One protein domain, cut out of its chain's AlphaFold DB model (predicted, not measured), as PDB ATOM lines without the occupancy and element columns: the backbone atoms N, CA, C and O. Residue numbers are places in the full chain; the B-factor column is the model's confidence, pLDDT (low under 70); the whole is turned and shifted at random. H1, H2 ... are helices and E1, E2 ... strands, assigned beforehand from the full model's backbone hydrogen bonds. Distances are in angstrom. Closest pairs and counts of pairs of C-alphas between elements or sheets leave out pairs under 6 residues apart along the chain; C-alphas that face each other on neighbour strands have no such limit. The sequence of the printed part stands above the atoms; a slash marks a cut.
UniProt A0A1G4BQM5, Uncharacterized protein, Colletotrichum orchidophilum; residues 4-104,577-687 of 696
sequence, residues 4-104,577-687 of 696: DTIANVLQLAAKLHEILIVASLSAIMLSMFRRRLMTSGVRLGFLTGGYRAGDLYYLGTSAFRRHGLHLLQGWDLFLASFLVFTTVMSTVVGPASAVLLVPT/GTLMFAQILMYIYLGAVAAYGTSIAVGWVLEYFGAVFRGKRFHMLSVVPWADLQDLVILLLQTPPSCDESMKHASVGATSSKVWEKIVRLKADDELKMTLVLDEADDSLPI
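Overview. This is residues 4 to 104 and 577 to 687 of the 696 residues of an uncharacterized protein of Colletotrichum orchidophilum (UniProt A0A1G4BQM5). Two long helices, H1 and H4, lie side by side, and a third, H5, meets H4 near the cut and spreads away from it as one arm of a V. At the other end of H1 is a small head, the hairpin E1 E2 with H6 packed on E2, while the short helices H2 and H3 pack on H4 and H7 packs on H3. The printed part has 212 residues, with seven named helices followed by two named strands, H1 H2 H3 H4 H5 H6 H7 E1 E2; the sheet E1 - E2 is antiparallel and the class is mostly helix. It is only just compact, close to loose, with a radius of gyration of the C-alphas of 20.2 A and spans of 65 by 51 by 31 A.

Along the chain. H1, residues 4 to 39, begins at C-alpha 4 (-26.404, 3.797, 37.162) and is 53.2 A long. H2 is residues 56 to 60 and H3 residues 62 to 68. H4, residues 74 to 101, is 37.5 A long, with a kink of 47 degrees near residue 92. H5, residues 577 to 608, is 46.0 A long and ends at C-alpha 608 (-3.460, 45.327, 10.376). H6 is residues 629 to 638, 14.3 A, and H7 residues 657 to 661. E1, residues 663 to 668, is 16.0 A long, and E2, residues 674 to 678, is 13.3 A long, ending at C-alpha 678 (-27.782, 33.859, -10.467).

Arrangement. H4 is the hub, touching four helices. H1, H4 and H5 form an up and down bundle, each running against the one before. H1 and H4 touch at a shallow tilt of 9 degrees, opposite ways; their closest C-alphas, Ala 14 and Ala 98, are 5.1 A apart. H4 touches H5 with residues 89 to 100 alone, at a steep tilt of 44 degrees; the closest C-alphas, Ala 96 and Ala 582, are 4.5 A apart. H1 and H5 are close but not clearly touching, with Ile 28 and Tyr 596 closest at 7.8 A between C-alphas. H2 and H4 only just touch, with 3 pairs of C-alphas within 8 A, the closest Leu 56 and Thr 87 at 6.6 A. H3 touches H4, closest at the C-alphas of Gly 68 and Leu 77, 6.1 A, and touches H7, closest at those of Ala 63 and Trp 660, 5.4 A. In the hairpin E1 and E2, N 665 and O 677 are within hydrogen-bond range at 2.9 A, as are N 677 and O 665 at 2.8 A. The closest C-alphas of H1 and E1, Leu 37 and Arg 665, are 5.0 A apart; those of H6 and E2, Leu 635 and Thr 675, are 6.5 A apart. Every O i to N i+4 pair is within hydrogen-bond range in H1, H5 and H6; the counts are 22 of 24 in H4, 0 of 1 in H2, 1 of 3 in H3 and 0 of 1 in H7, where O i to N i+3 pairs within range are 2 of 2 in H2, 1 of 4 in H3 and 1 of 2 in H7.

Size, cuts and confidence. The two C-alphas farthest apart, Asp 4 and Asp 683, are 66.1 A apart. Residues 105 to 576 are not printed, and C-alphas 104 and 577 are 13.0 A apart across the cut. The links H1 to H2, H5 to H6 and H6 to H7 are long. The mean pLDDT of the printed part is 78.5, with 53 residues under 70, among them residues 612 to 627 and 641 to 657.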
ATOM      1  N   ASP A   4     -25.437   3.475  38.211       74.56
ATOM      2  CA  ASP A   4     -26.404   3.797  37.162       74.56
ATOM      3  C   ASP A   4     -26.779   5.286  37.141       74.56
ATOM      4  O   ASP A   4     -26.924   5.897  36.081       74.56
ATOM      5  N   THR A   5     -26.851   5.925  38.312       80.12
ATOM      6  CA  THR A   5     -27.148   7.364  38.401       80.12
ATOM      7  C   THR A   5     -26.002   8.201  37.830       80.12
ATOM      8  O   THR A   5     -26.235   9.161  37.093       80.12
ATOM      9  N   ILE A   6     -24.758   7.823  38.133       78.75
ATOM     10  CA  ILE A   6     -23.562   8.505  37.621       78.75
ATOM     11  C   ILE A   6     -23.480   8.344  36.099       78.75
ATOM     12  O   ILE A   6     -23.228   9.320  35.391       78.75
ATOM     13  N   ALA A   7     -23.751   7.140  35.588       80.81
ATOM     14  CA  ALA A   7     -23.772   6.872  34.156       80.81
ATOM     15  C   ALA A   7     -24.789   7.753  33.423       80.81
ATOM     16  O   ALA A   7     -24.442   8.372  32.420       80.81
ATOM     17  N   ASN A   8     -26.010   7.871  33.950       84.75
ATOM     18  CA  ASN A   8     -27.064   8.677  33.331       84.75
ATOM     19  C   ASN A   8     -26.692  10.167  33.252       84.75
ATOM     20  O   ASN A   8     -26.887  10.808  32.217       84.75
ATOM     21  N   VAL A   9     -26.098  10.727  34.312       87.56
ATOM     22  CA  VAL A   9     -25.644  12.130  34.317       87.56
ATOM     23  C   VAL A   9     -24.505  12.348  33.315       87.56
ATOM     24  O   VAL A   9     -24.497  13.340  32.584       87.56
ATOM     25  N   LEU A  10     -23.557  11.412  33.232       86.69
ATOM     26  CA  LEU A  10     -22.433  11.511  32.299       86.69
ATOM     27  C   LEU A  10     -22.858  11.308  30.840       86.69
ATOM     28  O   LEU A  10     -22.307  11.954  29.951       86.69
ATOM     29  N   GLN A  11     -23.880  10.491  30.581       87.81
ATOM     30  CA  GLN A  11     -24.493  10.372  29.256       87.81
ATOM     31  C   GLN A  11     -25.158  11.681  28.814       87.81
ATOM     32  O   GLN A  11     -25.012  12.082  27.659       87.81
ATOM     33  N   LEU A  12     -25.832  12.389  29.728       90.19
ATOM     34  CA  LEU A  12     -26.387  13.712  29.437       90.19
ATOM     35  C   LEU A  12     -25.279  14.711  29.075       90.19
ATOM     36  O   LEU A  12     -25.383  15.410  28.065       90.19
ATOM     37  N   ALA A  13     -24.196  14.746  29.857       90.81
ATOM     38  CA  ALA A  13     -23.038  15.588  29.564       90.81
ATOM     39  C   ALA A  13     -22.410  15.245  28.202       90.81
ATOM     40  O   ALA A  13     -22.094  16.144  27.423       90.81
ATOM     41  N   ALA A  14     -22.303  13.953  27.871       91.12
ATOM     42  CA  ALA A  14     -21.819  13.500  26.572       91.12
ATOM     43  C   ALA A  14     -22.700  13.962  25.410       91.12
ATOM     44  O   ALA A  14     -22.176  14.382  24.378       91.12
ATOM     45  N   LYS A  15     -24.024  13.953  25.587       92.75
ATOM     46  CA  LYS A  15     -24.953  14.432  24.562       92.75
ATOM     47  C   LYS A  15     -24.874  15.945  24.363       92.75
ATOM     48  O   LYS A  15     -24.912  16.417  23.230       92.75
ATOM     49  N   LEU A  16     -24.724  16.709  25.444       93.56
ATOM     50  CA  LEU A  16     -24.501  18.154  25.358       93.56
ATOM     51  C   LEU A  16     -23.185  18.473  24.637       93.56
ATOM     52  O   LEU A  16     -23.160  19.338  23.763       93.56
ATOM     53  N   HIS A  17     -22.113  17.742  24.952       93.94
ATOM     54  CA  HIS A  17     -20.823  17.879  24.280       93.94
ATOM     55  C   HIS A  17     -20.912  17.578  22.774       93.94
ATOM     56  O   HIS A  17     -20.406  18.356  21.964       93.94
ATOM     57  N   GLU A  18     -21.619  16.509  22.388       93.88
ATOM     58  CA  GLU A  18     -21.909  16.186  20.985       93.88
ATOM     59  C   GLU A  18     -22.594  17.359  20.269       93.88
ATOM     60  O   GLU A  18     -22.112  17.820  19.234       93.88
ATOM     61  N   ILE A  19     -23.689  17.877  20.839       92.94
ATOM     62  CA  ILE A  19     -24.472  18.967  20.238       92.94
ATOM     63  C   ILE A  19     -23.619  20.231  20.071       92.94
ATOM     64  O   ILE A  19     -23.686  20.877  19.026       92.94
ATOM     65  N   LEU A  20     -22.784  20.571  21.057       93.62
ATOM     66  CA  LEU A  20     -21.897  21.736  20.986       93.62
ATOM     67  C   LEU A  20     -20.842  21.606  19.881       93.62
ATOM     68  O   LEU A  20     -20.576  22.582  19.179       93.62
ATOM     69  N   ILE A  21     -20.266  20.415  19.685       92.75
ATOM     70  CA  ILE A  21     -19.319  20.167  18.588       92.75
ATOM     71  C   ILE A  21     -20.014  20.320  17.232       92.75
ATOM     72  O   ILE A  21     -19.494  21.005  16.349       92.75
ATOM     73  N   VAL A  22     -21.197  19.723  17.065       91.56
ATOM     74  CA  VAL A  22     -21.966  19.819  15.815       91.56
ATOM     75  C   VAL A  22     -22.361  21.268  15.530       91.56
ATOM     76  O   VAL A  22     -22.189  21.744  14.405       91.56
ATOM     77  N   ALA A  23     -22.814  22.008  16.545       90.19
ATOM     78  CA  ALA A  23     -23.145  23.425  16.424       90.19
ATOM     79  C   ALA A  23     -21.919  24.272  16.036       90.19
ATOM     80  O   ALA A  23     -22.008  25.103  15.132       90.19
ATOM     81  N   SER A  24     -20.763  24.021  16.657       92.25
ATOM     82  CA  SER A  24     -19.487  24.679  16.340       92.25
ATOM     83  C   SER A  24     -19.072  24.456  14.881       92.25
ATOM     84  O   SER A  24     -18.824  25.413  14.144       92.25
ATOM     85  N   LEU A  25     -19.079  23.202  14.418       91.00
ATOM     86  CA  LEU A  25     -18.752  22.853  13.032       91.00
ATOM     87  C   LEU A  25     -19.735  23.468  12.027       91.00
ATOM     88  O   LEU A  25     -19.315  23.966  10.980       91.00
ATOM     89  N   SER A  26     -21.026  23.483  12.363       88.50
ATOM     90  CA  SER A  26     -22.073  24.105  11.542       88.50
ATOM     91  C   SER A  26     -21.880  25.620  11.436       88.50
ATOM     92  O   SER A  26     -21.973  26.179  10.345       88.50
ATOM     93  N   ALA A  27     -21.534  26.291  12.539       87.12
ATOM     94  CA  ALA A  27     -21.255  27.726  12.551       87.12
ATOM     95  C   ALA A  27     -20.020  28.083  11.703       87.12
ATOM     96  O   ALA A  27     -20.065  29.029  10.908       87.12
ATOM     97  N   ILE A  28     -18.938  27.300  11.815       88.38
ATOM     98  CA  ILE A  28     -17.750  27.441  10.959       88.38
ATOM     99  C   ILE A  28     -18.151  27.288   9.491       88.38
ATOM    100  O   ILE A  28     -17.822  28.144   8.667       88.38
ATOM    101  N   MET A  29     -18.917  26.249   9.164       87.44
ATOM    102  CA  MET A  29     -19.353  26.009   7.797       87.44
ATOM    103  C   MET A  29     -20.191  27.173   7.249       87.44
ATOM    104  O   MET A  29     -19.897  27.708   6.179       87.44
ATOM    105  N   LEU A  30     -21.177  27.646   8.012       86.12
ATOM    106  CA  LEU A  30     -22.023  28.777   7.628       86.12
ATOM    107  C   LEU A  30     -21.203  30.050   7.372       86.12
ATOM    108  O   LEU A  30     -21.432  30.760   6.391       86.12
ATOM    109  N   SER A  31     -20.194  30.316   8.203       83.94
ATOM    110  CA  SER A  31     -19.291  31.450   7.998       83.94
ATOM    111  C   SER A  31     -18.444  31.332   6.718       83.94
ATOM    112  O   SER A  31     -18.242  32.337   6.031       83.94
ATOM    113  N   MET A  32     -18.016  30.121   6.334       83.75
ATOM    114  CA  MET A  32     -17.327  29.882   5.059       83.75
ATOM    115  C   MET A  32     -18.255  30.149   3.866       83.75
ATOM    116  O   MET A  32     -17.860  30.835   2.920       83.75
ATOM    117  N   PHE A  33     -19.507  29.682   3.939       82.75
ATOM    118  CA  PHE A  33     -20.529  29.937   2.920       82.75
ATOM    119  C   PHE A  33     -20.810  31.430   2.732       82.75
ATOM    120  O   PHE A  33     -20.805  31.910   1.597       82.75
ATOM    121  N   ARG A  34     -20.986  32.187   3.825       80.56
ATOM    122  CA  ARG A  34     -21.211  33.644   3.775       80.56
ATOM    123  C   ARG A  34     -20.065  34.377   3.076       80.56
ATOM    124  O   ARG A  34     -20.301  35.158   2.155       80.56
ATOM    125  N   ARG A  35     -18.815  34.079   3.451       78.94
ATOM    126  CA  ARG A  35     -17.623  34.677   2.815       78.94
ATOM    127  C   ARG A  35     -17.542  34.350   1.324       78.94
ATOM    128  O   ARG A  35     -17.128  35.185   0.517       78.94
ATOM    129  N   ARG A  36     -17.937  33.137   0.935       80.56
ATOM    130  CA  ARG A  36     -17.899  32.710  -0.464       80.56
ATOM    131  C   ARG A  36     -18.995  33.375  -1.300       80.56
ATOM    132  O   ARG A  36     -18.695  33.839  -2.400       80.56
ATOM    133  N   LEU A  37     -20.210  33.499  -0.763       79.50
ATOM    134  CA  LEU A  37     -21.338  34.175  -1.420       79.50
ATOM    135  C   LEU A  37     -21.026  35.634  -1.779       79.50
ATOM    136  O   LEU A  37     -21.411  36.075  -2.857       79.50
ATOM    137  N   MET A  38     -20.271  36.346  -0.938       74.94
ATOM    138  CA  MET A  38     -19.864  37.734  -1.202       74.94
ATOM    139  C   MET A  38     -18.717  37.906  -2.199       74.94
ATOM    140  O   MET A  38     -18.539  38.984  -2.756       74.94
ATOM    141  N   THR A  39     -17.888  36.882  -2.395       73.69
ATOM    142  CA  THR A  39     -16.671  37.021  -3.210       73.69
ATOM    143  C   THR A  39     -16.871  36.494  -4.618       73.69
ATOM    144  O   THR A  39     -16.756  37.217  -5.596       73.69
ATOM    145  N   SER A  40     -17.119  35.198  -4.724       75.06
ATOM    146  CA  SER A  40     -17.045  34.441  -5.983       75.06
ATOM    147  C   SER A  40     -18.278  33.581  -6.212       75.06
ATOM    148  O   SER A  40     -18.450  33.032  -7.301       75.06
ATOM    149  N   GLY A  41     -19.169  33.548  -5.224       77.69
ATOM    150  CA  GLY A  41     -20.428  32.836  -5.263       77.69
ATOM    151  C   GLY A  41     -20.304  31.378  -4.862       77.69
ATOM    152  O   GLY A  41     -19.223  30.787  -4.849       77.69
ATOM    153  N   VAL A  42     -21.450  30.808  -4.523       83.94
ATOM    154  CA  VAL A  42     -21.625  29.400  -4.173       83.94
ATOM    155  C   VAL A  42     -22.615  28.810  -5.161       83.94
ATOM    156  O   VAL A  42     -23.577  29.472  -5.535       83.94
ATOM    157  N   ARG A  43     -22.410  27.565  -5.597       84.25
ATOM    158  CA  ARG A  43     -23.391  26.933  -6.485       84.25
ATOM    159  C   ARG A  43     -24.731  26.754  -5.779       84.25
ATOM    160  O   ARG A  43     -24.760  26.399  -4.601       84.25
ATOM    161  N   LEU A  44     -25.825  26.913  -6.511       80.12
ATOM    162  CA  LEU A  44     -27.186  26.871  -5.985       80.12
ATOM    163  C   LEU A  44     -27.472  25.581  -5.200       80.12
ATOM    164  O   LEU A  44     -28.056  25.635  -4.122       80.12
ATOM    165  N   GLY A  45     -26.978  24.430  -5.676       77.50
ATOM    166  CA  GLY A  45     -27.130  23.145  -4.980       77.50
ATOM    167  C   GLY A  45     -26.486  23.081  -3.594       77.50
ATOM    168  O   GLY A  45     -26.870  22.237  -2.790       77.50
ATOM    169  N   PHE A  46     -25.554  23.988  -3.303       81.69
ATOM    170  CA  PHE A  46     -24.808  24.097  -2.051       81.69
ATOM    171  C   PHE A  46     -25.254  25.271  -1.172       81.69
ATOM    172  O   PHE A  46     -24.788  25.375  -0.042       81.69
ATOM    173  N   LEU A  47     -26.174  26.126  -1.634       80.50
ATOM    174  CA  LEU A  47     -26.608  27.330  -0.913       80.50
ATOM    175  C   LEU A  47     -27.132  27.015   0.500       80.50
ATOM    176  O   LEU A  47     -26.835  27.730   1.454       80.50
ATOM    177  N   THR A  48     -27.855  25.902   0.651       81.38
ATOM    178  CA  THR A  48     -28.370  25.426   1.945       81.38
ATOM    179  C   THR A  48     -27.422  24.461   2.659       81.38
ATOM    180  O   THR A  48     -27.758  23.961   3.730       81.38
ATOM    181  N   GLY A  49     -26.255  24.161   2.082       78.06
ATOM    182  CA  GLY A  49     -25.316  23.167   2.604       78.06
ATOM    183  C   GLY A  49     -24.815  23.505   4.010       78.06
ATOM    184  O   GLY A  49     -24.644  22.608   4.829       78.06
ATOM    185  N   GLY A  50     -24.674  24.796   4.330       78.25
ATOM    186  CA  GLY A  50     -24.259  25.258   5.661       78.25
ATOM    187  C   GLY A  50     -25.257  24.952   6.778       78.25
ATOM    188  O   GLY A  50     -24.855  24.852   7.930       78.25
ATOM    189  N   TYR A  51     -26.532  24.742   6.434       81.88
ATOM    190  CA  TYR A  51     -27.603  24.381   7.371       81.88
ATOM    191  C   TYR A  51     -27.859  22.871   7.442       81.88
ATOM    192  O   TYR A  51     -28.682  22.421   8.231       81.88
ATOM    193  N   ARG A  52     -27.179  22.083   6.599       83.19
ATOM    194  CA  ARG A  52     -27.363  20.629   6.469       83.19
ATOM    195  C   ARG A  52     -26.155  19.832   6.967       83.19
ATOM    196  O   ARG A  52     -25.968  18.681   6.580       83.19
ATOM    197  N   ALA A  53     -25.323  20.433   7.814       82.12
ATOM    198  CA  ALA A  53     -24.227  19.723   8.461       82.12
ATOM    199  C   ALA A  53     -24.791  18.577   9.323       82.12
ATOM    200  O   ALA A  53     -25.633  18.800  10.189       82.12
ATOM    201  N   GLY A  54     -24.356  17.345   9.047       82.19
ATOM    202  CA  GLY A  54     -24.870  16.139   9.710       82.19
ATOM    203  C   GLY A  54     -25.986  15.407   8.950       82.19
ATOM    204  O   GLY A  54     -26.336  14.294   9.333       82.19
ATOM    205  N   ASP A  55     -26.494  15.959   7.842       87.56
ATOM    206  CA  ASP A  55     -27.475  15.287   6.982       87.56
ATOM    207  C   ASP A  55     -26.781  14.376   5.948       87.56
ATOM    208  O   ASP A  55     -26.377  14.801   4.862       87.56
ATOM    209  N   LEU A  56     -26.657  13.087   6.280       86.38
ATOM    210  CA  LEU A  56     -26.092  12.077   5.376       86.38
ATOM    211  C   LEU A  56     -26.896  11.914   4.078       86.38
ATOM    212  O   LEU A  56     -26.319  11.580   3.040       86.38
ATOM    213  N   TYR A  57     -28.212  12.147   4.112       88.12
ATOM    214  CA  TYR A  57     -29.064  11.996   2.936       88.12
ATOM    215  C   TYR A  57     -28.743  13.065   1.889       88.12
ATOM    216  O   TYR A  57     -28.681  12.772   0.691       88.12
ATOM    217  N   TYR A  58     -28.435  14.285   2.334       85.12
ATOM    218  CA  TYR A  58     -28.062  15.389   1.455       85.12
ATOM    219  C   TYR A  58     -26.842  15.078   0.569       85.12
ATOM    220  O   TYR A  58     -26.861  15.418  -0.618       85.12
ATOM    221  N   LEU A  59     -25.838  14.350   1.078       85.06
ATOM    222  CA  LEU A  59     -24.657  13.930   0.301       85.06
ATOM    223  C   LEU A  59     -25.014  13.034  -0.901       85.06
ATOM    224  O   LEU A  59     -24.306  13.004  -1.911       85.06
ATOM    225  N   GLY A  60     -26.130  12.305  -0.815       83.00
ATOM    226  CA  GLY A  60     -26.643  11.457  -1.890       83.00
ATOM    227  C   GLY A  60     -27.394  12.215  -2.986       83.00
ATOM    228  O   GLY A  60     -27.593  11.667  -4.072       83.00
ATOM    229  N   THR A  61     -27.797  13.463  -2.732       85.62
ATOM    230  CA  THR A  61     -28.659  14.230  -3.641       85.62
ATOM    231  C   THR A  61     -27.912  14.743  -4.876       85.62
ATOM    232  O   THR A  61     -26.700  14.979  -4.866       85.62
ATOM    233  N   SER A  62     -28.653  14.979  -5.965       79.56
ATOM    234  CA  SER A  62     -28.112  15.594  -7.187       79.56
ATOM    235  C   SER A  62     -27.552  16.997  -6.943       79.56
ATOM    236  O   SER A  62     -26.610  17.394  -7.629       79.56
ATOM    237  N   ALA A  63     -28.097  17.713  -5.953       80.12
ATOM    238  CA  ALA A  63     -27.647  19.036  -5.539       80.12
ATOM    239  C   ALA A  63     -26.201  19.020  -5.007       80.12
ATOM    240  O   ALA A  63     -25.420  19.911  -5.336       80.12
ATOM    241  N   PHE A  64     -25.817  17.973  -4.264       82.50
ATOM    242  CA  PHE A  64     -24.450  17.805  -3.769       82.50
ATOM    243  C   PHE A  64     -23.499  17.257  -4.850       82.50
ATOM    244  O   PHE A  64     -22.437  17.824  -5.107       82.50
ATOM    245  N   ARG A  65     -23.881  16.175  -5.546       78.44
ATOM    246  CA  ARG A  65     -22.990  15.474  -6.498       78.44
ATOM    247  C   ARG A  65     -22.532  16.339  -7.675       78.44
ATOM    248  O   ARG A  65     -21.406  16.194  -8.145       78.44
ATOM    249  N   ARG A  66     -23.393  17.241  -8.154       74.00
ATOM    250  CA  ARG A  66     -23.089  18.140  -9.283       74.00
ATOM    251  C   ARG A  66     -22.239  19.351  -8.893       74.00
ATOM    252  O   ARG A  66     -21.736  20.056  -9.764       74.00
ATOM    253  N   HIS A  67     -22.006  19.562  -7.601       67.25
ATOM    254  CA  HIS A  67     -21.101  20.598  -7.115       67.25
ATOM    255  C   HIS A  67     -19.621  20.188  -7.202       67.25
ATOM    256  O   HIS A  67     -18.793  21.009  -7.583       67.25
ATOM    257  N   GLY A  68     -19.286  18.928  -6.886       58.69
ATOM    258  CA  GLY A  68     -17.910  18.535  -6.534       58.69
ATOM    259  C   GLY A  68     -17.073  17.779  -7.574       58.69
ATOM    260  O   GLY A  68     -15.896  17.559  -7.318       58.69
ATOM    261  N   LEU A  69     -17.624  17.362  -8.722       56.44
ATOM    262  CA  LEU A  69     -16.898  16.459  -9.641       56.44
ATOM    263  C   LEU A  69     -16.505  17.063 -10.998       56.44
ATOM    264  O   LEU A  69     -15.702  16.454 -11.697       56.44
ATOM    265  N   HIS A  70     -17.036  18.229 -11.388       52.16
ATOM    266  CA  HIS A  70     -16.951  18.669 -12.791       52.16
ATOM    267  C   HIS A  70     -16.071  19.901 -13.085       52.16
ATOM    268  O   HIS A  70     -15.783  20.122 -14.253       52.16
ATOM    269  N   LEU A  71     -15.601  20.679 -12.092       54.50
ATOM    270  CA  LEU A  71     -14.614  21.764 -12.298       54.50
ATOM    271  C   LEU A  71     -13.698  21.949 -11.070       54.50
ATOM    272  O   LEU A  71     -14.163  22.240  -9.972       54.50
ATOM    273  N   LEU A  72     -12.386  21.799 -11.279       52.84
ATOM    274  CA  LEU A  72     -11.309  21.794 -10.276       52.84
ATOM    275  C   LEU A  72     -10.924  23.204  -9.777       52.84
ATOM    276  O   LEU A  72      -9.767  23.613  -9.885       52.84
ATOM    277  N   GLN A  73     -11.859  23.969  -9.210       69.25
ATOM    278  CA  GLN A  73     -11.480  25.159  -8.442       69.25
ATOM    279  C   GLN A  73     -11.223  24.753  -6.983       69.25
ATOM    280  O   GLN A  73     -12.127  24.291  -6.293       69.25
ATOM    281  N   GLY A  74      -9.982  24.914  -6.504       75.81
ATOM    282  CA  GLY A  74      -9.539  24.366  -5.209       75.81
ATOM    283  C   GLY A  74     -10.386  24.772  -3.992       75.81
ATOM    284  O   GLY A  74     -10.508  23.999  -3.047       75.81
ATOM    285  N   TRP A  75     -11.030  25.941  -4.033       78.75
ATOM    286  CA  TRP A  75     -11.930  26.413  -2.974       78.75
ATOM    287  C   TRP A  75     -13.287  25.704  -2.941       78.75
ATOM    288  O   TRP A  75     -13.798  25.444  -1.856       78.75
ATOM    289  N   ASP A  76     -13.856  25.371  -4.100       78.56
ATOM    290  CA  ASP A  76     -15.138  24.659  -4.170       78.56
ATOM    291  C   ASP A  76     -14.953  23.214  -3.683       78.56
ATOM    292  O   ASP A  76     -15.756  22.699  -2.907       78.56
ATOM    293  N   LEU A  77     -13.820  22.592  -4.042       82.25
ATOM    294  CA  LEU A  77     -13.425  21.284  -3.517       82.25
ATOM    295  C   LEU A  77     -13.197  21.323  -1.999       82.25
ATOM    296  O   LEU A  77     -13.631  20.415  -1.296       82.25
ATOM    297  N   PHE A  78     -12.544  22.371  -1.487       86.00
ATOM    298  CA  PHE A  78     -12.341  22.549  -0.049       86.00
ATOM    299  C   PHE A  78     -13.671  22.660   0.701       86.00
ATOM    300  O   PHE A  78     -13.864  21.990   1.710       86.00
ATOM    301  N   LEU A  79     -14.608  23.454   0.186       85.69
ATOM    302  CA  LEU A  79     -15.906  23.678   0.815       85.69
ATOM    303  C   LEU A  79     -16.788  22.416   0.763       85.69
ATOM    304  O   LEU A  79     -17.403  22.053   1.763       85.69
ATOM    305  N   ALA A  80     -16.774  21.682  -0.352       86.38
ATOM    306  CA  ALA A  80     -17.411  20.369  -0.453       86.38
ATOM    307  C   ALA A  80     -16.796  19.344   0.511       86.38
ATOM    308  O   ALA A  80     -17.522  18.645   1.220       86.38
ATOM    309  N   SER A  81     -15.464  19.286   0.572       87.62
ATOM    310  CA  SER A  81     -14.720  18.402   1.473       87.62
ATOM    311  C   SER A  81     -15.015  18.718   2.939       87.62
ATOM    312  O   SER A  81     -15.284  17.809   3.721       87.62
ATOM    313  N   PHE A  82     -15.069  20.000   3.311       89.94
ATOM    314  CA  PHE A  82     -15.414  20.415   4.667       89.94
ATOM    315  C   PHE A  82     -16.871  20.072   5.020       89.94
ATOM    316  O   PHE A  82     -17.144  19.665   6.147       89.94
ATOM    317  N   LEU A  83     -17.815  20.134   4.069       89.19
ATOM    318  CA  LEU A  83     -19.195  19.675   4.295       89.19
ATOM    319  C   LEU A  83     -19.251  18.169   4.578       89.19
ATOM    320  O   LEU A  83     -19.914  17.727   5.515       89.19
ATOM    321  N   VAL A  84     -18.536  17.371   3.780       90.81
ATOM    322  CA  VAL A  84     -18.435  15.917   3.992       90.81
ATOM    323  C   VAL A  84     -17.790  15.630   5.340       90.81
ATOM    324  O   VAL A  84     -18.327  14.845   6.117       90.81
ATOM    325  N   PHE A  85     -16.685  16.310   5.648       92.44
ATOM    326  CA  PHE A  85     -15.988  16.198   6.922       92.44
ATOM    327  C   PHE A  85     -16.913  16.507   8.100       92.44
ATOM    328  O   PHE A  85     -17.044  15.679   8.992       92.44
ATOM    329  N   THR A  86     -17.596  17.654   8.095       91.50
ATOM    330  CA  THR A  86     -18.518  18.045   9.176       91.50
ATOM    331  C   THR A  86     -19.686  17.073   9.313       91.50
ATOM    332  O   THR A  86     -20.080  16.752  10.432       91.50
ATOM    333  N   THR A  87     -20.194  16.536   8.203       90.69
ATOM    334  CA  THR A  87     -21.276  15.543   8.203       90.69
ATOM    335  C   THR A  87     -20.825  14.212   8.801       90.69
ATOM    336  O   THR A  87     -21.455  13.717   9.730       90.69
ATOM    337  N   VAL A  88     -19.697  13.663   8.339       91.75
ATOM    338  CA  VAL A  88     -19.114  12.434   8.902       91.75
ATOM    339  C   VAL A  88     -18.768  12.643  10.373       91.75
ATOM    340  O   VAL A  88     -19.157  11.842  11.220       91.75
ATOM    341  N   MET A  89     -18.118  13.757  10.707       92.56
ATOM    342  CA  MET A  89     -17.723  14.068  12.076       92.56
ATOM    343  C   MET A  89     -18.935  14.151  13.010       92.56
ATOM    344  O   MET A  89     -18.905  13.561  14.084       92.56
ATOM    345  N   SER A  90     -20.035  14.771  12.577       91.12
ATOM    346  CA  SER A  90     -21.271  14.866  13.370       91.12
ATOM    347  C   SER A  90     -21.877  13.498  13.699       91.12
ATOM    348  O   SER A  90     -22.414  13.313  14.786       91.12
ATOM    349  N   THR A  91     -21.748  12.512  12.805       89.88
ATOM    350  CA  THR A  91     -22.273  11.154  13.045       89.88
ATOM    351  C   THR A  91     -21.428  10.351  14.034       89.88
ATOM    352  O   THR A  91     -21.959   9.556  14.806       89.88
ATOM    353  N   VAL A  92     -20.110  10.569  14.040       92.62
ATOM    354  CA  VAL A  92     -19.166   9.791  14.857       92.62
ATOM    355  C   VAL A  92     -18.908  10.452  16.219       92.62
ATOM    356  O   VAL A  92     -18.597   9.770  17.198       92.62
ATOM    357  N   VAL A  93     -19.088  11.773  16.321       93.25
ATOM    358  CA  VAL A  93     -18.882  12.553  17.552       93.25
ATOM    359  C   VAL A  93     -19.793  12.118  18.696       93.25
ATOM    360  O   VAL A  93     -19.354  12.193  19.842       93.25
ATOM    361  N   GLY A  94     -21.011  11.638  18.428       88.88
ATOM    362  CA  GLY A  94     -21.918  11.149  19.474       88.88
ATOM    363  C   GLY A  94     -21.331   9.958  20.240       88.88
ATOM    364  O   GLY A  94     -21.017  10.093  21.428       88.88
ATOM    365  N   PRO A  95     -21.077   8.817  19.569       90.19
ATOM    366  CA  PRO A  95     -20.391   7.680  20.181       90.19
ATOM    367  C   PRO A  95     -19.018   8.041  20.769       90.19
ATOM    368  O   PRO A  95     -18.680   7.585  21.859       90.19
ATOM    369  N   ALA A  96     -18.233   8.890  20.093       90.88
ATOM    370  CA  ALA A  96     -16.918   9.305  20.585       90.88
ATOM    371  C   ALA A  96     -17.002  10.125  21.886       90.88
ATOM    372  O   ALA A  96     -16.240   9.879  22.818       90.88
ATOM    373  N   SER A  97     -17.953  11.058  21.984       91.00
ATOM    374  CA  SER A  97     -18.177  11.869  23.190       91.00
ATOM    375  C   SER A  97     -18.632  11.006  24.361       91.00
ATOM    376  O   SER A  97     -18.153  11.196  25.477       91.00
ATOM    377  N   ALA A  98     -19.494  10.017  24.108       88.69
ATOM    378  CA  ALA A  98     -19.906   9.056  25.125       88.69
ATOM    379  C   ALA A  98     -18.711   8.250  25.658       88.69
ATOM    380  O   ALA A  98     -18.542   8.148  26.866       88.69
ATOM    381  N   VAL A  99     -17.839   7.743  24.780       87.94
ATOM    382  CA  VAL A  99     -16.644   6.979  25.188       87.94
ATOM    383  C   VAL A  99     -15.636   7.830  25.971       87.94
ATOM    384  O   VAL A  99     -14.951   7.306  26.846       87.94
ATOM    385  N   LEU A 100     -15.524   9.128  25.671       86.00
ATOM    386  CA  LEU A 100     -14.607  10.031  26.375       86.00
ATOM    387  C   LEU A 100     -15.096  10.426  27.765       86.00
ATOM    388  O   LEU A 100     -14.279  10.601  28.665       86.00
ATOM    389  N   LEU A 101     -16.407  10.612  27.920       85.38
ATOM    390  CA  LEU A 101     -16.996  11.175  29.133       85.38
ATOM    391  C   LEU A 101     -17.566  10.117  30.074       85.38
ATOM    392  O   LEU A 101     -17.600  10.351  31.280       85.38
ATOM    393  N   VAL A 102     -17.998   8.965  29.557       83.00
ATOM    394  CA  VAL A 102     -18.501   7.868  30.384       83.00
ATOM    395  C   VAL A 102     -17.312   7.006  30.825       83.00
ATOM    396  O   VAL A 102     -16.728   6.295  30.003       83.00
ATOM    397  N   PRO A 103     -16.925   7.052  32.113       77.44
ATOM    398  CA  PRO A 103     -15.867   6.218  32.643       77.44
ATOM    399  C   PRO A 103     -16.286   4.760  32.555       77.44
ATOM    400  O   PRO A 103     -17.464   4.407  32.462       77.44
ATOM    401  N   THR A 104     -15.301   3.880  32.588       80.56
ATOM    402  CA  THR A 104     -15.567   2.478  32.327       80.56
ATOM    403  C   THR A 104     -15.788   1.739  33.628       80.56
ATOM    404  O   THR A 104     -15.083   1.979  34.605       80.56
ATOM    405  N   GLY A 577      -8.873   0.558  22.672       82.25
ATOM    406  CA  GLY A 577      -8.867   0.989  21.269       82.25
ATOM    407  C   GLY A 577      -9.968   2.014  20.970       82.25
ATOM    408  O   GLY A 577      -9.744   2.972  20.236       82.25
ATOM    409  N   THR A 578     -11.129   1.883  21.620       85.56
ATOM    410  CA  THR A 578     -12.246   2.833  21.498       85.56
ATOM    411  C   THR A 578     -11.939   4.201  22.106       85.56
ATOM    412  O   THR A 578     -12.317   5.216  21.525       85.56
ATOM    413  N   LEU A 579     -11.218   4.253  23.234       85.94
ATOM    414  CA  LEU A 579     -10.787   5.514  23.843       85.94
ATOM    415  C   LEU A 579      -9.778   6.236  22.943       85.94
ATOM    416  O   LEU A 579      -9.927   7.432  22.710       85.94
ATOM    417  N   MET A 580      -8.798   5.509  22.391       87.81
ATOM    418  CA  MET A 580      -7.843   6.082  21.434       87.81
ATOM    419  C   MET A 580      -8.553   6.639  20.199       87.81
ATOM    420  O   MET A 580      -8.278   7.762  19.787       87.81
ATOM    421  N   PHE A 581      -9.508   5.894  19.637       90.12
ATOM    422  CA  PHE A 581     -10.325   6.362  18.519       90.12
ATOM    423  C   PHE A 581     -11.057   7.671  18.846       90.12
ATOM    424  O   PHE A 581     -10.998   8.627  18.071       90.12
ATOM    425  N   ALA A 582     -11.693   7.748  20.016       90.88
ATOM    426  CA  ALA A 582     -12.404   8.948  20.434       90.88
ATOM    427  C   ALA A 582     -11.458  10.143  20.670       90.88
ATOM    428  O   ALA A 582     -11.768  11.263  20.266       90.88
ATOM    429  N   GLN A 583     -10.273   9.911  21.245       91.12
ATOM    430  CA  GLN A 583      -9.234  10.938  21.402       91.12
ATOM    431  C   GLN A 583      -8.733  11.460  20.050       91.12
ATOM    432  O   GLN A 583      -8.649  12.671  19.857       91.12
ATOM    433  N   ILE A 584      -8.457  10.566  19.092       93.12
ATOM    434  CA  ILE A 584      -8.044  10.935  17.729       93.12
ATOM    435  C   ILE A 584      -9.096  11.837  17.078       93.12
ATOM    436  O   ILE A 584      -8.754  12.877  16.519       93.12
ATOM    437  N   LEU A 585     -10.378  11.490  17.198       93.12
ATOM    438  CA  LEU A 585     -11.471  12.313  16.685       93.12
ATOM    439  C   LEU A 585     -11.507  13.705  17.321       93.12
ATOM    440  O   LEU A 585     -11.677  14.693  16.609       93.12
ATOM    441  N   MET A 586     -11.293  13.812  18.633       93.81
ATOM    442  CA  MET A 586     -11.214  15.120  19.289       93.81
ATOM    443  C   MET A 586     -10.021  15.938  18.810       93.81
ATOM    444  O   MET A 586     -10.172  17.136  18.582       93.81
ATOM    445  N   TYR A 587      -8.861  15.317  18.588       94.75
ATOM    446  CA  TYR A 587      -7.711  16.015  18.012       94.75
ATOM    447  C   TYR A 587      -7.978  16.490  16.584       94.75
ATOM    448  O   TYR A 587      -7.586  17.603  16.238       94.75
ATOM    449  N   ILE A 588      -8.688  15.704  15.772       94.94
ATOM    450  CA  ILE A 588      -9.102  16.113  14.424       94.94
ATOM    451  C   ILE A 588     -10.058  17.315  14.493       94.94
ATOM    452  O   ILE A 588      -9.866  18.290  13.764       94.94
ATOM    453  N   TYR A 589     -11.051  17.291  15.389       94.56
ATOM    454  CA  TYR A 589     -11.957  18.425  15.611       94.56
ATOM    455  C   TYR A 589     -11.206  19.679  16.073       94.56
ATOM    456  O   TYR A 589     -11.341  20.739  15.460       94.56
ATOM    457  N   LEU A 590     -10.376  19.557  17.112       94.31
ATOM    458  CA  LEU A 590      -9.564  20.660  17.627       94.31
ATOM    459  C   LEU A 590      -8.627  21.209  16.551       94.31
ATOM    460  O   LEU A 590      -8.495  22.422  16.429       94.31
ATOM    461  N   GLY A 591      -8.038  20.339  15.729       94.25
ATOM    462  CA  GLY A 591      -7.226  20.722  14.579       94.25
ATOM    463  C   GLY A 591      -8.012  21.535  13.550       94.25
ATOM    464  O   GLY A 591      -7.523  22.566  13.094       94.25
ATOM    465  N   ALA A 592      -9.246  21.137  13.227       91.81
ATOM    466  CA  ALA A 592     -10.110  21.882  12.309       91.81
ATOM    467  C   ALA A 592     -10.486  23.268  12.863       91.81
ATOM    468  O   ALA A 592     -10.393  24.268  12.146       91.81
ATOM    469  N   VAL A 593     -10.855  23.348  14.146       92.88
ATOM    470  CA  VAL A 593     -11.176  24.617  14.819       92.88
ATOM    471  C   VAL A 593      -9.944  25.517  14.905       92.88
ATOM    472  O   VAL A 593     -10.029  26.700  14.578       92.88
ATOM    473  N   ALA A 594      -8.788  24.970  15.285       92.50
ATOM    474  CA  ALA A 594      -7.534  25.712  15.380       92.50
ATOM    475  C   ALA A 594      -7.066  26.206  14.008       92.50
ATOM    476  O   ALA A 594      -6.667  27.362  13.888       92.50
ATOM    477  N   ALA A 595      -7.161  25.383  12.960       91.00
ATOM    478  CA  ALA A 595      -6.835  25.789  11.595       91.00
ATOM    479  C   ALA A 595      -7.741  26.934  11.123       91.00
ATOM    480  O   ALA A 595      -7.252  27.934  10.593       91.00
ATOM    481  N   TYR A 596      -9.049  26.839  11.379       89.12
ATOM    482  CA  TYR A 596      -9.984  27.911  11.057       89.12
ATOM    483  C   TYR A 596      -9.693  29.188  11.858       89.12
ATOM    484  O   TYR A 596      -9.540  30.257  11.267       89.12
ATOM    485  N   GLY A 597      -9.524  29.090  13.177       87.25
ATOM    486  CA  GLY A 597      -9.183  30.222  14.041       87.25
ATOM    487  C   GLY A 597      -7.860  30.885  13.656       87.25
ATOM    488  O   GLY A 597      -7.783  32.108  13.572       87.25
ATOM    489  N   THR A 598      -6.844  30.093  13.310       89.31
ATOM    490  CA  THR A 598      -5.555  30.598  12.817       89.31
ATOM    491  C   THR A 598      -5.725  31.310  11.479       89.31
ATOM    492  O   THR A 598      -5.150  32.375  11.290       89.31
ATOM    493  N   SER A 599      -6.561  30.791  10.569       84.81
ATOM    494  CA  SER A 599      -6.852  31.472   9.298       84.81
ATOM    495  C   SER A 599      -7.497  32.848   9.509       84.81
ATOM    496  O   SER A 599      -7.176  33.798   8.795       84.81
ATOM    497  N   ILE A 600      -8.351  32.974  10.532       83.81
ATOM    498  CA  ILE A 600      -8.946  34.247  10.944       83.81
ATOM    499  C   ILE A 600      -7.879  35.174  11.529       83.81
ATOM    500  O   ILE A 600      -7.769  36.318  11.099       83.81
ATOM    501  N   ALA A 601      -7.076  34.687  12.475       82.94
ATOM    502  CA  ALA A 601      -6.049  35.484  13.139       82.94
ATOM    503  C   ALA A 601      -4.986  35.997  12.155       82.94
ATOM    504  O   ALA A 601      -4.645  37.176  12.171       82.94
ATOM    505  N   VAL A 602      -4.509  35.139  11.247       84.69
ATOM    506  CA  VAL A 602      -3.587  35.528  10.170       84.69
ATOM    507  C   VAL A 602      -4.235  36.570   9.261       84.69
ATOM    508  O   VAL A 602      -3.583  37.547   8.906       84.69
ATOM    509  N   GLY A 603      -5.517  36.402   8.923       79.12
ATOM    510  CA  GLY A 603      -6.262  37.386   8.140       79.12
ATOM    511  C   GLY A 603      -6.299  38.767   8.803       79.12
ATOM    512  O   GLY A 603      -5.972  39.760   8.158       79.12
ATOM    513  N   TRP A 604      -6.598  38.812  10.103       80.88
ATOM    514  CA  TRP A 604      -6.563  40.035  10.914       80.88
ATOM    515  C   TRP A 604      -5.177  40.688  10.948       80.88
ATOM    516  O   TRP A 604      -5.056  41.900  10.792       80.88
ATOM    517  N   VAL A 605      -4.117  39.897  11.130       82.25
ATOM    518  CA  VAL A 605      -2.735  40.399  11.158       82.25
ATOM    519  C   VAL A 605      -2.340  40.992   9.804       82.25
ATOM    520  O   VAL A 605      -1.780  42.086   9.747       82.25
ATOM    521  N   LEU A 606      -2.656  40.304   8.704       81.62
ATOM    522  CA  LEU A 606      -2.371  40.787   7.350       81.62
ATOM    523  C   LEU A 606      -3.108  42.096   7.038       81.62
ATOM    524  O   LEU A 606      -2.542  42.973   6.383       81.62
ATOM    525  N   GLU A 607      -4.338  42.241   7.527       78.88
ATOM    526  CA  GLU A 607      -5.108  43.477   7.415       78.88
ATOM    527  C   GLU A 607      -4.492  44.615   8.242       78.88
ATOM    528  O   GLU A 607      -4.292  45.710   7.714       78.88
ATOM    529  N   TYR A 608      -4.108  44.347   9.496       79.31
ATOM    530  CA  TYR A 608      -3.460  45.327  10.376       79.31
ATOM    531  C   TYR A 608      -2.162  45.888   9.775       79.31
ATOM    532  O   TYR A 608      -1.911  47.091   9.840       79.31
ATOM    533  N   PHE A 609      -1.357  45.037   9.131       81.69
ATOM    534  CA  PHE A 609      -0.122  45.451   8.454       81.69
ATOM    535  C   PHE A 609      -0.338  46.005   7.036       81.69
ATOM    536  O   PHE A 609       0.633  46.337   6.353       81.69
ATOM    537  N   GLY A 610      -1.587  46.127   6.573       73.50
ATOM    538  CA  GLY A 610      -1.910  46.694   5.265       73.50
ATOM    539  C   GLY A 610      -1.347  45.893   4.089       73.50
ATOM    540  O   GLY A 610      -1.037  46.475   3.047       73.50
ATOM    541  N   ALA A 611      -1.190  44.574   4.247       72.12
ATOM    542  CA  ALA A 611      -0.594  43.714   3.235       72.12
ATOM    543  C   ALA A 611      -1.380  43.781   1.912       72.12
ATOM    544  O   ALA A 611      -2.612  43.714   1.880       72.12
ATOM    545  N   VAL A 612      -0.659  43.910   0.797       66.94
ATOM    546  CA  VAL A 612      -1.240  43.969  -0.548       66.94
ATOM    547  C   VAL A 612      -1.103  42.597  -1.197       66.94
ATOM    548  O   VAL A 612       0.008  42.130  -1.438       66.94
ATOM    549  N   PHE A 613      -2.227  41.954  -1.508       58.84
ATOM    550  CA  PHE A 613      -2.256  40.653  -2.175       58.84
ATOM    551  C   PHE A 613      -2.948  40.801  -3.535       58.84
ATOM    552  O   PHE A 613      -4.061  41.317  -3.618       58.84
ATOM    553  N   ARG A 614      -2.279  40.394  -4.628       57.09
ATOM    554  CA  ARG A 614      -2.755  40.587  -6.020       57.09
ATOM    555  C   ARG A 614      -3.215  42.029  -6.333       57.09
ATOM    556  O   ARG A 614      -4.240  42.236  -6.976       57.09
ATOM    557  N   GLY A 615      -2.466  43.032  -5.870       54.84
ATOM    558  CA  GLY A 615      -2.713  44.445  -6.195       54.84
ATOM    559  C   GLY A 615      -3.872  45.117  -5.443       54.84
ATOM    560  O   GLY A 615      -4.159  46.279  -5.712       54.84
ATOM    561  N   LYS A 616      -4.518  44.435  -4.486       59.66
ATOM    562  CA  LYS A 616      -5.543  45.013  -3.598       59.66
ATOM    563  C   LYS A 616      -5.126  44.859  -2.132       59.66
ATOM    564  O   LYS A 616      -4.440  43.895  -1.786       59.66
ATOM    565  N   ARG A 617      -5.512  45.811  -1.268       59.16
ATOM    566  CA  ARG A 617      -5.333  45.671   0.190       59.16
ATOM    567  C   ARG A 617      -6.137  44.467   0.668       59.16
ATOM    568  O   ARG A 617      -7.302  44.326   0.299       59.16
ATOM    569  N   PHE A 618      -5.506  43.606   1.455       58.53
ATOM    570  CA  PHE A 618      -6.181  42.480   2.077       58.53
ATOM    571  C   PHE A 618      -7.141  43.002   3.155       58.53
ATOM    572  O   PHE A 618      -6.750  43.803   4.003       58.53
ATOM    573  N   HIS A 619      -8.402  42.582   3.095       63.03
ATOM    574  CA  HIS A 619      -9.425  42.920   4.081       63.03
ATOM    575  C   HIS A 619     -10.147  41.651   4.494       63.03
ATOM    576  O   HIS A 619     -10.549  40.845   3.645       63.03
ATOM    577  N   MET A 620     -10.300  41.460   5.796       61.75
ATOM    578  CA  MET A 620     -11.015  40.325   6.317       61.75
ATOM    579  C   MET A 620     -12.516  40.605   6.281       61.75
ATOM    580  O   MET A 620     -13.062  41.342   7.095       61.75
ATOM    581  N   LEU A 621     -13.204  39.966   5.332       61.44
ATOM    582  CA  LEU A 621     -14.658  40.037   5.199       61.44
ATOM    583  C   LEU A 621     -15.330  39.391   6.428       61.44
ATOM    584  O   LEU A 621     -15.531  38.173   6.498       61.44
ATOM    585  N   SER A 622     -15.641  40.221   7.424       52.09
ATOM    586  CA  SER A 622     -16.577  39.930   8.508       52.09
ATOM    587  C   SER A 622     -17.970  40.282   8.016       52.09
ATOM    588  O   SER A 622     -18.205  41.416   7.603       52.09
ATOM    589  N   VAL A 623     -18.884  39.315   8.010       52.97
ATOM    590  CA  VAL A 623     -20.192  39.533   7.405       52.97
ATOM    591  C   VAL A 623     -21.313  38.996   8.279       52.97
ATOM    592  O   VAL A 623     -21.393  37.793   8.547       52.97
ATOM    593  N   VAL A 624     -22.209  39.906   8.657       56.84
ATOM    594  CA  VAL A 624     -23.503  39.633   9.287       56.84
ATOM    595  C   VAL A 624     -24.597  40.244   8.402       56.84
ATOM    596  O   VAL A 624     -24.935  41.400   8.627       56.84
ATOM    597  N   PRO A 625     -25.143  39.547   7.385       52.28
ATOM    598  CA  PRO A 625     -26.378  40.016   6.761       52.28
ATOM    599  C   PRO A 625     -27.558  39.083   7.046       52.28
ATOM    600  O   PRO A 625     -28.684  39.545   7.090       52.28
ATOM    601  N   TRP A 626     -27.314  37.792   7.292       66.00
ATOM    602  CA  TRP A 626     -28.348  36.824   7.650       66.00
ATOM    603  C   TRP A 626     -27.815  35.856   8.696       66.00
ATOM    604  O   TRP A 626     -26.752  35.263   8.496       66.00
ATOM    605  N   ALA A 627     -28.514  35.709   9.818       63.00
ATOM    606  CA  ALA A 627     -28.156  34.794  10.894       63.00
ATOM    607  C   ALA A 627     -28.663  33.373  10.614       63.00
ATOM    608  O   ALA A 627     -27.955  32.409  10.918       63.00
ATOM    609  N   ASP A 628     -29.826  33.254   9.974       71.31
ATOM    610  CA  ASP A 628     -30.536  31.996   9.780       71.31
ATOM    611  C   ASP A 628     -31.104  31.828   8.354       71.31
ATOM    612  O   ASP A 628     -30.774  32.553   7.407       71.31
ATOM    613  N   LEU A 629     -31.915  30.783   8.177       77.62
ATOM    614  CA  LEU A 629     -32.557  30.465   6.905       77.62
ATOM    615  C   LEU A 629     -33.730  31.416   6.602       77.62
ATOM    616  O   LEU A 629     -34.052  31.600   5.433       77.62
ATOM    617  N   GLN A 630     -34.337  32.040   7.619       80.75
ATOM    618  CA  GLN A 630     -35.429  33.004   7.443       80.75
ATOM    619  C   GLN A 630     -34.904  34.267   6.773       80.75
ATOM    620  O   GLN A 630     -35.452  34.700   5.764       80.75
ATOM    621  N   ASP A 631     -33.781  34.779   7.260       76.94
ATOM    622  CA  ASP A 631     -33.092  35.920   6.674       76.94
ATOM    623  C   ASP A 631     -32.654  35.632   5.224       76.94
ATOM    624  O   ASP A 631     -32.791  36.483   4.347       76.94
ATOM    625  N   LEU A 632     -32.198  34.405   4.929       79.06
ATOM    626  CA  LEU A 632     -31.880  33.990   3.555       79.06
ATOM    627  C   LEU A 632     -33.128  33.968   2.653       79.06
ATOM    628  O   LEU A 632     -33.041  34.329   1.481       79.06
ATOM    629  N   VAL A 633     -34.283  33.550   3.179       81.19
ATOM    630  CA  VAL A 633     -35.564  33.560   2.453       81.19
ATOM    631  C   VAL A 633     -36.062  34.986   2.229       81.19
ATOM    632  O   VAL A 633     -36.516  35.289   1.132       81.19
ATOM    633  N   ILE A 634     -35.942  35.871   3.219       81.38
ATOM    634  CA  ILE A 634     -36.266  37.297   3.072       81.38
ATOM    635  C   ILE A 634     -35.404  37.907   1.969       81.38
ATOM    636  O   ILE A 634     -35.916  38.602   1.093       81.38
ATOM    637  N   LEU A 635     -34.115  37.577   1.968       77.06
ATOM    638  CA  LEU A 635     -33.186  38.046   0.957       77.06
ATOM    639  C   LEU A 635     -33.565  37.509  -0.434       77.06
ATOM    640  O   LEU A 635     -33.605  38.283  -1.381       77.06
ATOM    641  N   LEU A 636     -33.951  36.232  -0.555       78.06
ATOM    642  CA  LEU A 636     -34.502  35.653  -1.792       78.06
ATOM    643  C   LEU A 636     -35.803  36.338  -2.250       78.06
ATOM    644  O   LEU A 636     -35.983  36.554  -3.444       78.06
ATOM    645  N   LEU A 637     -36.707  36.706  -1.339       78.44
ATOM    646  CA  LEU A 637     -37.963  37.390  -1.682       78.44
ATOM    647  C   LEU A 637     -37.739  38.807  -2.223       78.44
ATOM    648  O   LEU A 637     -38.552  39.295  -3.003       78.44
ATOM    649  N   GLN A 638     -36.649  39.456  -1.815       75.00
ATOM    650  CA  GLN A 638     -36.252  40.763  -2.335       75.00
ATOM    651  C   GLN A 638     -35.509  40.673  -3.675       75.00
ATOM    652  O   GLN A 638     -35.347  41.692  -4.344       75.00
ATOM    653  N   THR A 639     -35.070  39.480  -4.092       75.25
ATOM    654  CA  THR A 639     -34.380  39.329  -5.377       75.25
ATOM    655  C   THR A 639     -35.333  39.362  -6.567       75.25
ATOM    656  O   THR A 639     -36.360  38.677  -6.546       75.25
ATOM    657  N   PRO A 640     -35.006  40.115  -7.632       70.62
ATOM    658  CA  PRO A 640     -35.795  40.095  -8.855       70.62
ATOM    659  C   PRO A 640     -35.733  38.706  -9.521       70.62
ATOM    660  O   PRO A 640     -34.709  38.018  -9.439       70.62
ATOM    661  N   PRO A 641     -36.812  38.265 -10.195       67.75
ATOM    662  CA  PRO A 641     -36.859  36.950 -10.825       67.75
ATOM    663  C   PRO A 641     -35.810  36.832 -11.937       67.75
ATOM    664  O   PRO A 641     -35.686  37.706 -12.792       67.75
ATOM    665  N   SER A 642     -35.068  35.722 -11.952       64.75
ATOM    666  CA  SER A 642     -34.047  35.474 -12.974       64.75
ATOM    667  C   SER A 642     -34.673  35.225 -14.351       64.75
ATOM    668  O   SER A 642     -35.565  34.384 -14.472       64.75
ATOM    669  N   CYS A 643     -34.125  35.836 -15.403       63.78
ATOM    670  CA  CYS A 643     -34.513  35.580 -16.799       63.78
ATOM    671  C   CYS A 643     -33.982  34.243 -17.371       63.78
ATOM    672  O   CYS A 643     -34.192  33.954 -18.549       63.78
ATOM    673  N   ASP A 644     -33.287  33.427 -16.567       67.44
ATOM    674  CA  ASP A 644     -32.675  32.164 -16.999       67.44
ATOM    675  C   ASP A 644     -33.744  31.113 -17.365       67.44
ATOM    676  O   ASP A 644     -34.604  30.752 -16.556       67.44
ATOM    677  N   GLU A 645     -33.677  30.580 -18.588       64.31
ATOM    678  CA  GLU A 645     -34.619  29.569 -19.083       64.31
ATOM    679  C   GLU A 645     -34.642  28.292 -18.236       64.31
ATOM    680  O   GLU A 645     -35.686  27.648 -18.118       64.31
ATOM    681  N   SER A 646     -33.522  27.942 -17.597       62.84
ATOM    682  CA  SER A 646     -33.422  26.755 -16.741       62.84
ATOM    683  C   SER A 646     -34.236  26.865 -15.443       62.84
ATOM    684  O   SER A 646     -34.538  25.842 -14.827       62.84
ATOM    685  N   MET A 647     -34.648  28.081 -15.067       64.94
ATOM    686  CA  MET A 647     -35.461  28.388 -13.885       64.94
ATOM    687  C   MET A 647     -36.964  28.538 -14.194       64.94
ATOM    688  O   MET A 647     -37.769  28.555 -13.263       64.94
ATOM    689  N   LYS A 648     -37.383  28.583 -15.472       63.72
ATOM    690  CA  LYS A 648     -38.793  28.804 -15.879       63.72
ATOM    691  C   LYS A 648     -39.780  27.751 -15.344       63.72
ATOM    692  O   LYS A 648     -40.968  28.033 -15.226       63.72
ATOM    693  N   HIS A 649     -39.297  26.558 -14.984       59.94
ATOM    694  CA  HIS A 649     -40.095  25.466 -14.403       59.94
ATOM    695  C   HIS A 649     -39.773  25.173 -12.927       59.94
ATOM    696  O   HIS A 649     -40.208  24.153 -12.395       59.94
ATOM    697  N   ALA A 650     -39.028  26.050 -12.244       62.72
ATOM    698  CA  ALA A 650     -38.571  25.816 -10.871       62.72
ATOM    699  C   ALA A 650     -39.715  25.685  -9.843       62.72
ATOM    700  O   ALA A 650     -39.530  25.048  -8.806       62.72
ATOM    701  N   SER A 651     -40.907  26.217 -10.138       59.41
ATOM    702  CA  SER A 651     -42.104  26.136  -9.284       59.41
ATOM    703  C   SER A 651     -42.670  24.718  -9.113       59.41
ATOM    704  O   SER A 651     -43.399  24.473  -8.158       59.41
ATOM    705  N   VAL A 652     -42.308  23.774  -9.991       61.12
ATOM    706  CA  VAL A 652     -42.702  22.349  -9.917       61.12
ATOM    707  C   VAL A 652     -41.575  21.487  -9.306       61.12
ATOM    708  O   VAL A 652     -41.668  20.265  -9.226       61.12
ATOM    709  N   GLY A 653     -40.500  22.126  -8.832       59.62
ATOM    710  CA  GLY A 653     -39.239  21.484  -8.464       59.62
ATOM    711  C   GLY A 653     -38.237  21.518  -9.619       59.62
ATOM    712  O   GLY A 653     -38.603  21.623 -10.787       59.62
ATOM    713  N   ALA A 654     -36.940  21.457  -9.305       62.31
ATOM    714  CA  ALA A 654     -35.889  21.510 -10.320       62.31
ATOM    715  C   ALA A 654     -35.926  20.254 -11.216       62.31
ATOM    716  O   ALA A 654     -35.385  19.208 -10.860       62.31
ATOM    717  N   THR A 655     -36.557  20.359 -12.387       59.53
ATOM    718  CA  THR A 655     -36.686  19.269 -13.372       59.53
ATOM    719  C   THR A 655     -35.386  18.993 -14.130       59.53
ATOM    720  O   THR A 655     -35.158  17.878 -14.593       59.53
ATOM    721  N   SER A 656     -34.495  19.986 -14.223       67.94
ATOM    722  CA  SER A 656     -33.176  19.864 -14.847       67.94
ATOM    723  C   SER A 656     -32.071  19.826 -13.795       67.94
ATOM    724  O   SER A 656     -31.899  20.756 -13.007       67.94
ATOM    725  N   SER A 657     -31.241  18.779 -13.821       66.38
ATOM    726  CA  SER A 657     -30.108  18.639 -12.897       66.38
ATOM    727  C   SER A 657     -29.026  19.713 -13.076       66.38
ATOM    728  O   SER A 657     -28.187  19.864 -12.193       66.38
ATOM    729  N   LYS A 658     -29.033  20.446 -14.202       71.31
ATOM    730  CA  LYS A 658     -28.086  21.537 -14.501       71.31
ATOM    731  C   LYS A 658     -28.348  22.801 -13.676       71.31
ATOM    732  O   LYS A 658     -27.440  23.603 -13.500       71.31
ATOM    733  N   VAL A 659     -29.553  22.955 -13.122       76.81
ATOM    734  CA  VAL A 659     -29.923  24.090 -12.253       76.81
ATOM    735  C   VAL A 659     -29.026  24.150 -11.010       76.81
ATOM    736  O   VAL A 659     -28.647  25.223 -10.556       76.81
ATOM    737  N   TRP A 660     -28.594  22.995 -10.501       79.12
ATOM    738  CA  TRP A 660     -27.735  22.908  -9.317       79.12
ATOM    739  C   TRP A 660     -26.281  23.339  -9.552       79.12
ATOM    740  O   TRP A 660     -25.552  23.559  -8.583       79.12
ATOM    741  N   GLU A 661     -25.854  23.460 -10.812       77.75
ATOM    742  CA  GLU A 661     -24.497  23.877 -11.191       77.75
ATOM    743  C   GLU A 661     -24.345  25.410 -11.248       77.75
ATOM    744  O   GLU A 661     -23.218  25.903 -11.226       77.75
ATOM    745  N   LYS A 662     -25.464  26.147 -11.256       81.12
ATOM    746  CA  LYS A 662     -25.532  27.613 -11.352       81.12
ATOM    747  C   LYS A 662     -24.893  28.307 -10.157       81.12
ATOM    748  O   LYS A 662     -25.070  27.847  -9.028       81.12
ATOM    749  N   ILE A 663     -24.166  29.403 -10.380       83.44
ATOM    750  CA  ILE A 663     -23.456  30.126  -9.315       83.44
ATOM    751  C   ILE A 663     -24.358  31.228  -8.765       83.44
ATOM    752  O   ILE A 663     -24.819  32.089  -9.500       83.44
ATOM    753  N   VAL A 664     -24.564  31.233  -7.453       82.69
ATOM    754  CA  VAL A 664     -25.291  32.281  -6.736       82.69
ATOM    755  C   VAL A 664     -24.286  33.204  -6.064       82.69
ATOM    756  O   VAL A 664     -23.409  32.740  -5.331       82.69
ATOM    757  N   ARG A 665     -24.394  34.510  -6.304       83.88
ATOM    758  CA  ARG A 665     -23.541  35.552  -5.711       83.88
ATOM    759  C   ARG A 665     -24.394  36.592  -5.015       83.88
ATOM    760  O   ARG A 665     -25.492  36.886  -5.466       83.88
ATOM    761  N   LEU A 666     -23.863  37.172  -3.948       77.94
ATOM    762  CA  LEU A 666     -24.443  38.366  -3.355       77.94
ATOM    763  C   LEU A 666     -23.910  39.590  -4.110       77.94
ATOM    764  O   LEU A 666     -22.693  39.748  -4.246       77.94
ATOM    765  N   LYS A 667     -24.809  40.439  -4.602       77.25
ATOM    766  CA  LYS A 667     -24.494  41.712  -5.255       77.25
ATOM    767  C   LYS A 667     -25.309  42.847  -4.633       77.25
ATOM    768  O   LYS A 667     -26.255  42.592  -3.888       77.25
ATOM    769  N   ALA A 668     -24.896  44.084  -4.895       72.94
ATOM    770  CA  ALA A 668     -25.648  45.266  -4.503       72.94
ATOM    771  C   ALA A 668     -26.366  45.846  -5.724       72.94
ATOM    772  O   ALA A 668     -25.772  45.947  -6.800       72.94
ATOM    773  N   ASP A 669     -27.632  46.197  -5.537       68.94
ATOM    774  CA  ASP A 669     -28.412  46.975  -6.501       68.94
ATOM    775  C   ASP A 669     -27.994  48.463  -6.467       68.94
ATOM    776  O   ASP A 669     -27.300  48.893  -5.538       68.94
ATOM    777  N   ASP A 670     -28.437  49.259  -7.440       65.94
ATOM    778  CA  ASP A 670     -28.138  50.697  -7.564       65.94
ATOM    779  C   ASP A 670     -28.596  51.509  -6.333       65.94
ATOM    780  O   ASP A 670     -28.019  52.545  -6.001       65.94
ATOM    781  N   GLU A 671     -29.585  50.998  -5.590       68.62
ATOM    782  CA  GLU A 671     -30.060  51.545  -4.310       68.62
ATOM    783  C   GLU A 671     -29.304  51.008  -3.072       68.62
ATOM    784  O   GLU A 671     -29.747  51.211  -1.942       68.62
ATOM    785  N   LEU A 672     -28.172  50.313  -3.252       66.38
ATOM    786  CA  LEU A 672     -27.369  49.668  -2.194       66.38
ATOM    787  C   LEU A 672     -28.103  48.567  -1.397       66.38
ATOM    788  O   LEU A 672     -27.685  48.225  -0.286       66.38
ATOM    789  N   LYS A 673     -29.158  47.973  -1.966       71.94
ATOM    790  CA  LYS A 673     -29.861  46.807  -1.404       71.94
ATOM    791  C   LYS A 673     -29.145  45.509  -1.765       71.94
ATOM    792  O   LYS A 673     -28.686  45.351  -2.899       71.94
ATOM    793  N   MET A 674     -29.046  44.571  -0.821       73.94
ATOM    794  CA  MET A 674     -28.421  43.267  -1.082       73.94
ATOM    795  C   MET A 674     -29.359  42.333  -1.857       73.94
ATOM    796  O   MET A 674     -30.462  42.043  -1.407       73.94
ATOM    797  N   THR A 675     -28.890  41.778  -2.975       78.12
ATOM    798  CA  THR A 675     -29.635  40.785  -3.765       78.12
ATOM    799  C   THR A 675     -28.772  39.559  -4.090       78.12
ATOM    800  O   THR A 675     -27.557  39.649  -4.284       78.12
ATOM    801  N   LEU A 676     -29.384  38.369  -4.117       77.81
ATOM    802  CA  LEU A 676     -28.791  37.155  -4.694       77.81
ATOM    803  C   LEU A 676     -28.990  37.162  -6.209       77.81
ATOM    804  O   LEU A 676     -30.111  37.147  -6.708       77.81
ATOM    805  N   VAL A 677     -27.886  37.126  -6.940       77.00
ATOM    806  CA  VAL A 677     -27.874  37.080  -8.400       77.00
ATOM    807  C   VAL A 677     -27.401  35.702  -8.851       77.00
ATOM    808  O   VAL A 677     -26.444  35.148  -8.296       77.00
ATOM    809  N   LEU A 678     -28.101  35.139  -9.838       75.69
ATOM    810  CA  LEU A 678     -27.782  33.859 -10.467       75.69
ATOM    811  C   LEU A 678     -26.910  34.109 -11.712       75.69
ATOM    812  O   LEU A 678     -27.348  34.803 -12.625       75.69
ATOM    813  N   ASP A 679     -25.705  33.534 -11.751       69.75
ATOM    814  CA  ASP A 679     -24.681  33.742 -12.789       69.75
ATOM    815  C   ASP A 679     -24.343  35.244 -13.039       69.75
ATOM    816  O   ASP A 679     -24.520  36.097 -12.166       69.75
ATOM    817  N   GLU A 680     -23.730  35.581 -14.181       57.59
ATOM    818  CA  GLU A 680     -23.373  36.957 -14.564       57.59
ATOM    819  C   GLU A 680     -24.583  37.680 -15.174       57.59
ATOM    820  O   GLU A 680     -24.730  37.749 -16.388       57.59
ATOM    821  N   ALA A 681     -25.473  38.210 -14.331       54.72
ATOM    822  CA  ALA A 681     -26.402  39.255 -14.767       54.72
ATOM    823  C   ALA A 681     -25.668  40.614 -14.801       54.72
ATOM    824  O   ALA A 681     -25.006  40.981 -13.815       54.72
ATOM    825  N   ASP A 682     -25.781  41.318 -15.934       51.94
ATOM    826  CA  ASP A 682     -24.968  42.485 -16.330       51.94
ATOM    827  C   ASP A 682     -25.221  43.759 -15.492       51.94
ATOM    828  O   ASP A 682     -24.300  44.547 -15.294       51.94
ATOM    829  N   ASP A 683     -26.407  43.928 -14.902       55.06
ATOM    830  CA  ASP A 683     -26.843  45.225 -14.343       55.06
ATOM    831  C   ASP A 683     -26.595  45.406 -12.829       55.06
ATOM    832  O   ASP A 683     -27.260  46.197 -12.176       55.06
ATOM    833  N   SER A 684     -25.674  44.653 -12.215       63.03
ATOM    834  CA  SER A 684     -25.508  44.653 -10.745       63.03
ATOM    835  C   SER A 684     -24.059  44.819 -10.288       63.03
ATOM    836  O   SER A 684     -23.157  44.082 -10.721       63.03
ATOM    837  N   LEU A 685     -23.845  45.761  -9.361       65.75
ATOM    838  CA  LEU A 685     -22.531  46.146  -8.846       65.75
ATOM    839  C   LEU A 685     -21.980  45.095  -7.860       65.75
ATOM    840  O   LEU A 685     -22.715  44.556  -7.022       65.75
ATOM    841  N   PRO A 686     -20.671  44.777  -7.918       67.69
ATOM    842  CA  PRO A 686     -20.044  43.936  -6.906       67.69
ATOM    843  C   PRO A 686     -20.072  44.646  -5.548       67.69
ATOM    844  O   PRO A 686     -19.822  45.846  -5.458       67.69
ATOM    845  N   ILE A 687     -20.340  43.887  -4.486       68.81
ATOM    846  CA  ILE A 687     -20.359  44.412  -3.115       68.81
ATOM    847  C   ILE A 687     -18.986  44.986  -2.763       68.81
ATOM    848  O   ILE A 687     -17.954  44.363  -3.031       68.81
TER     849      ILE A 687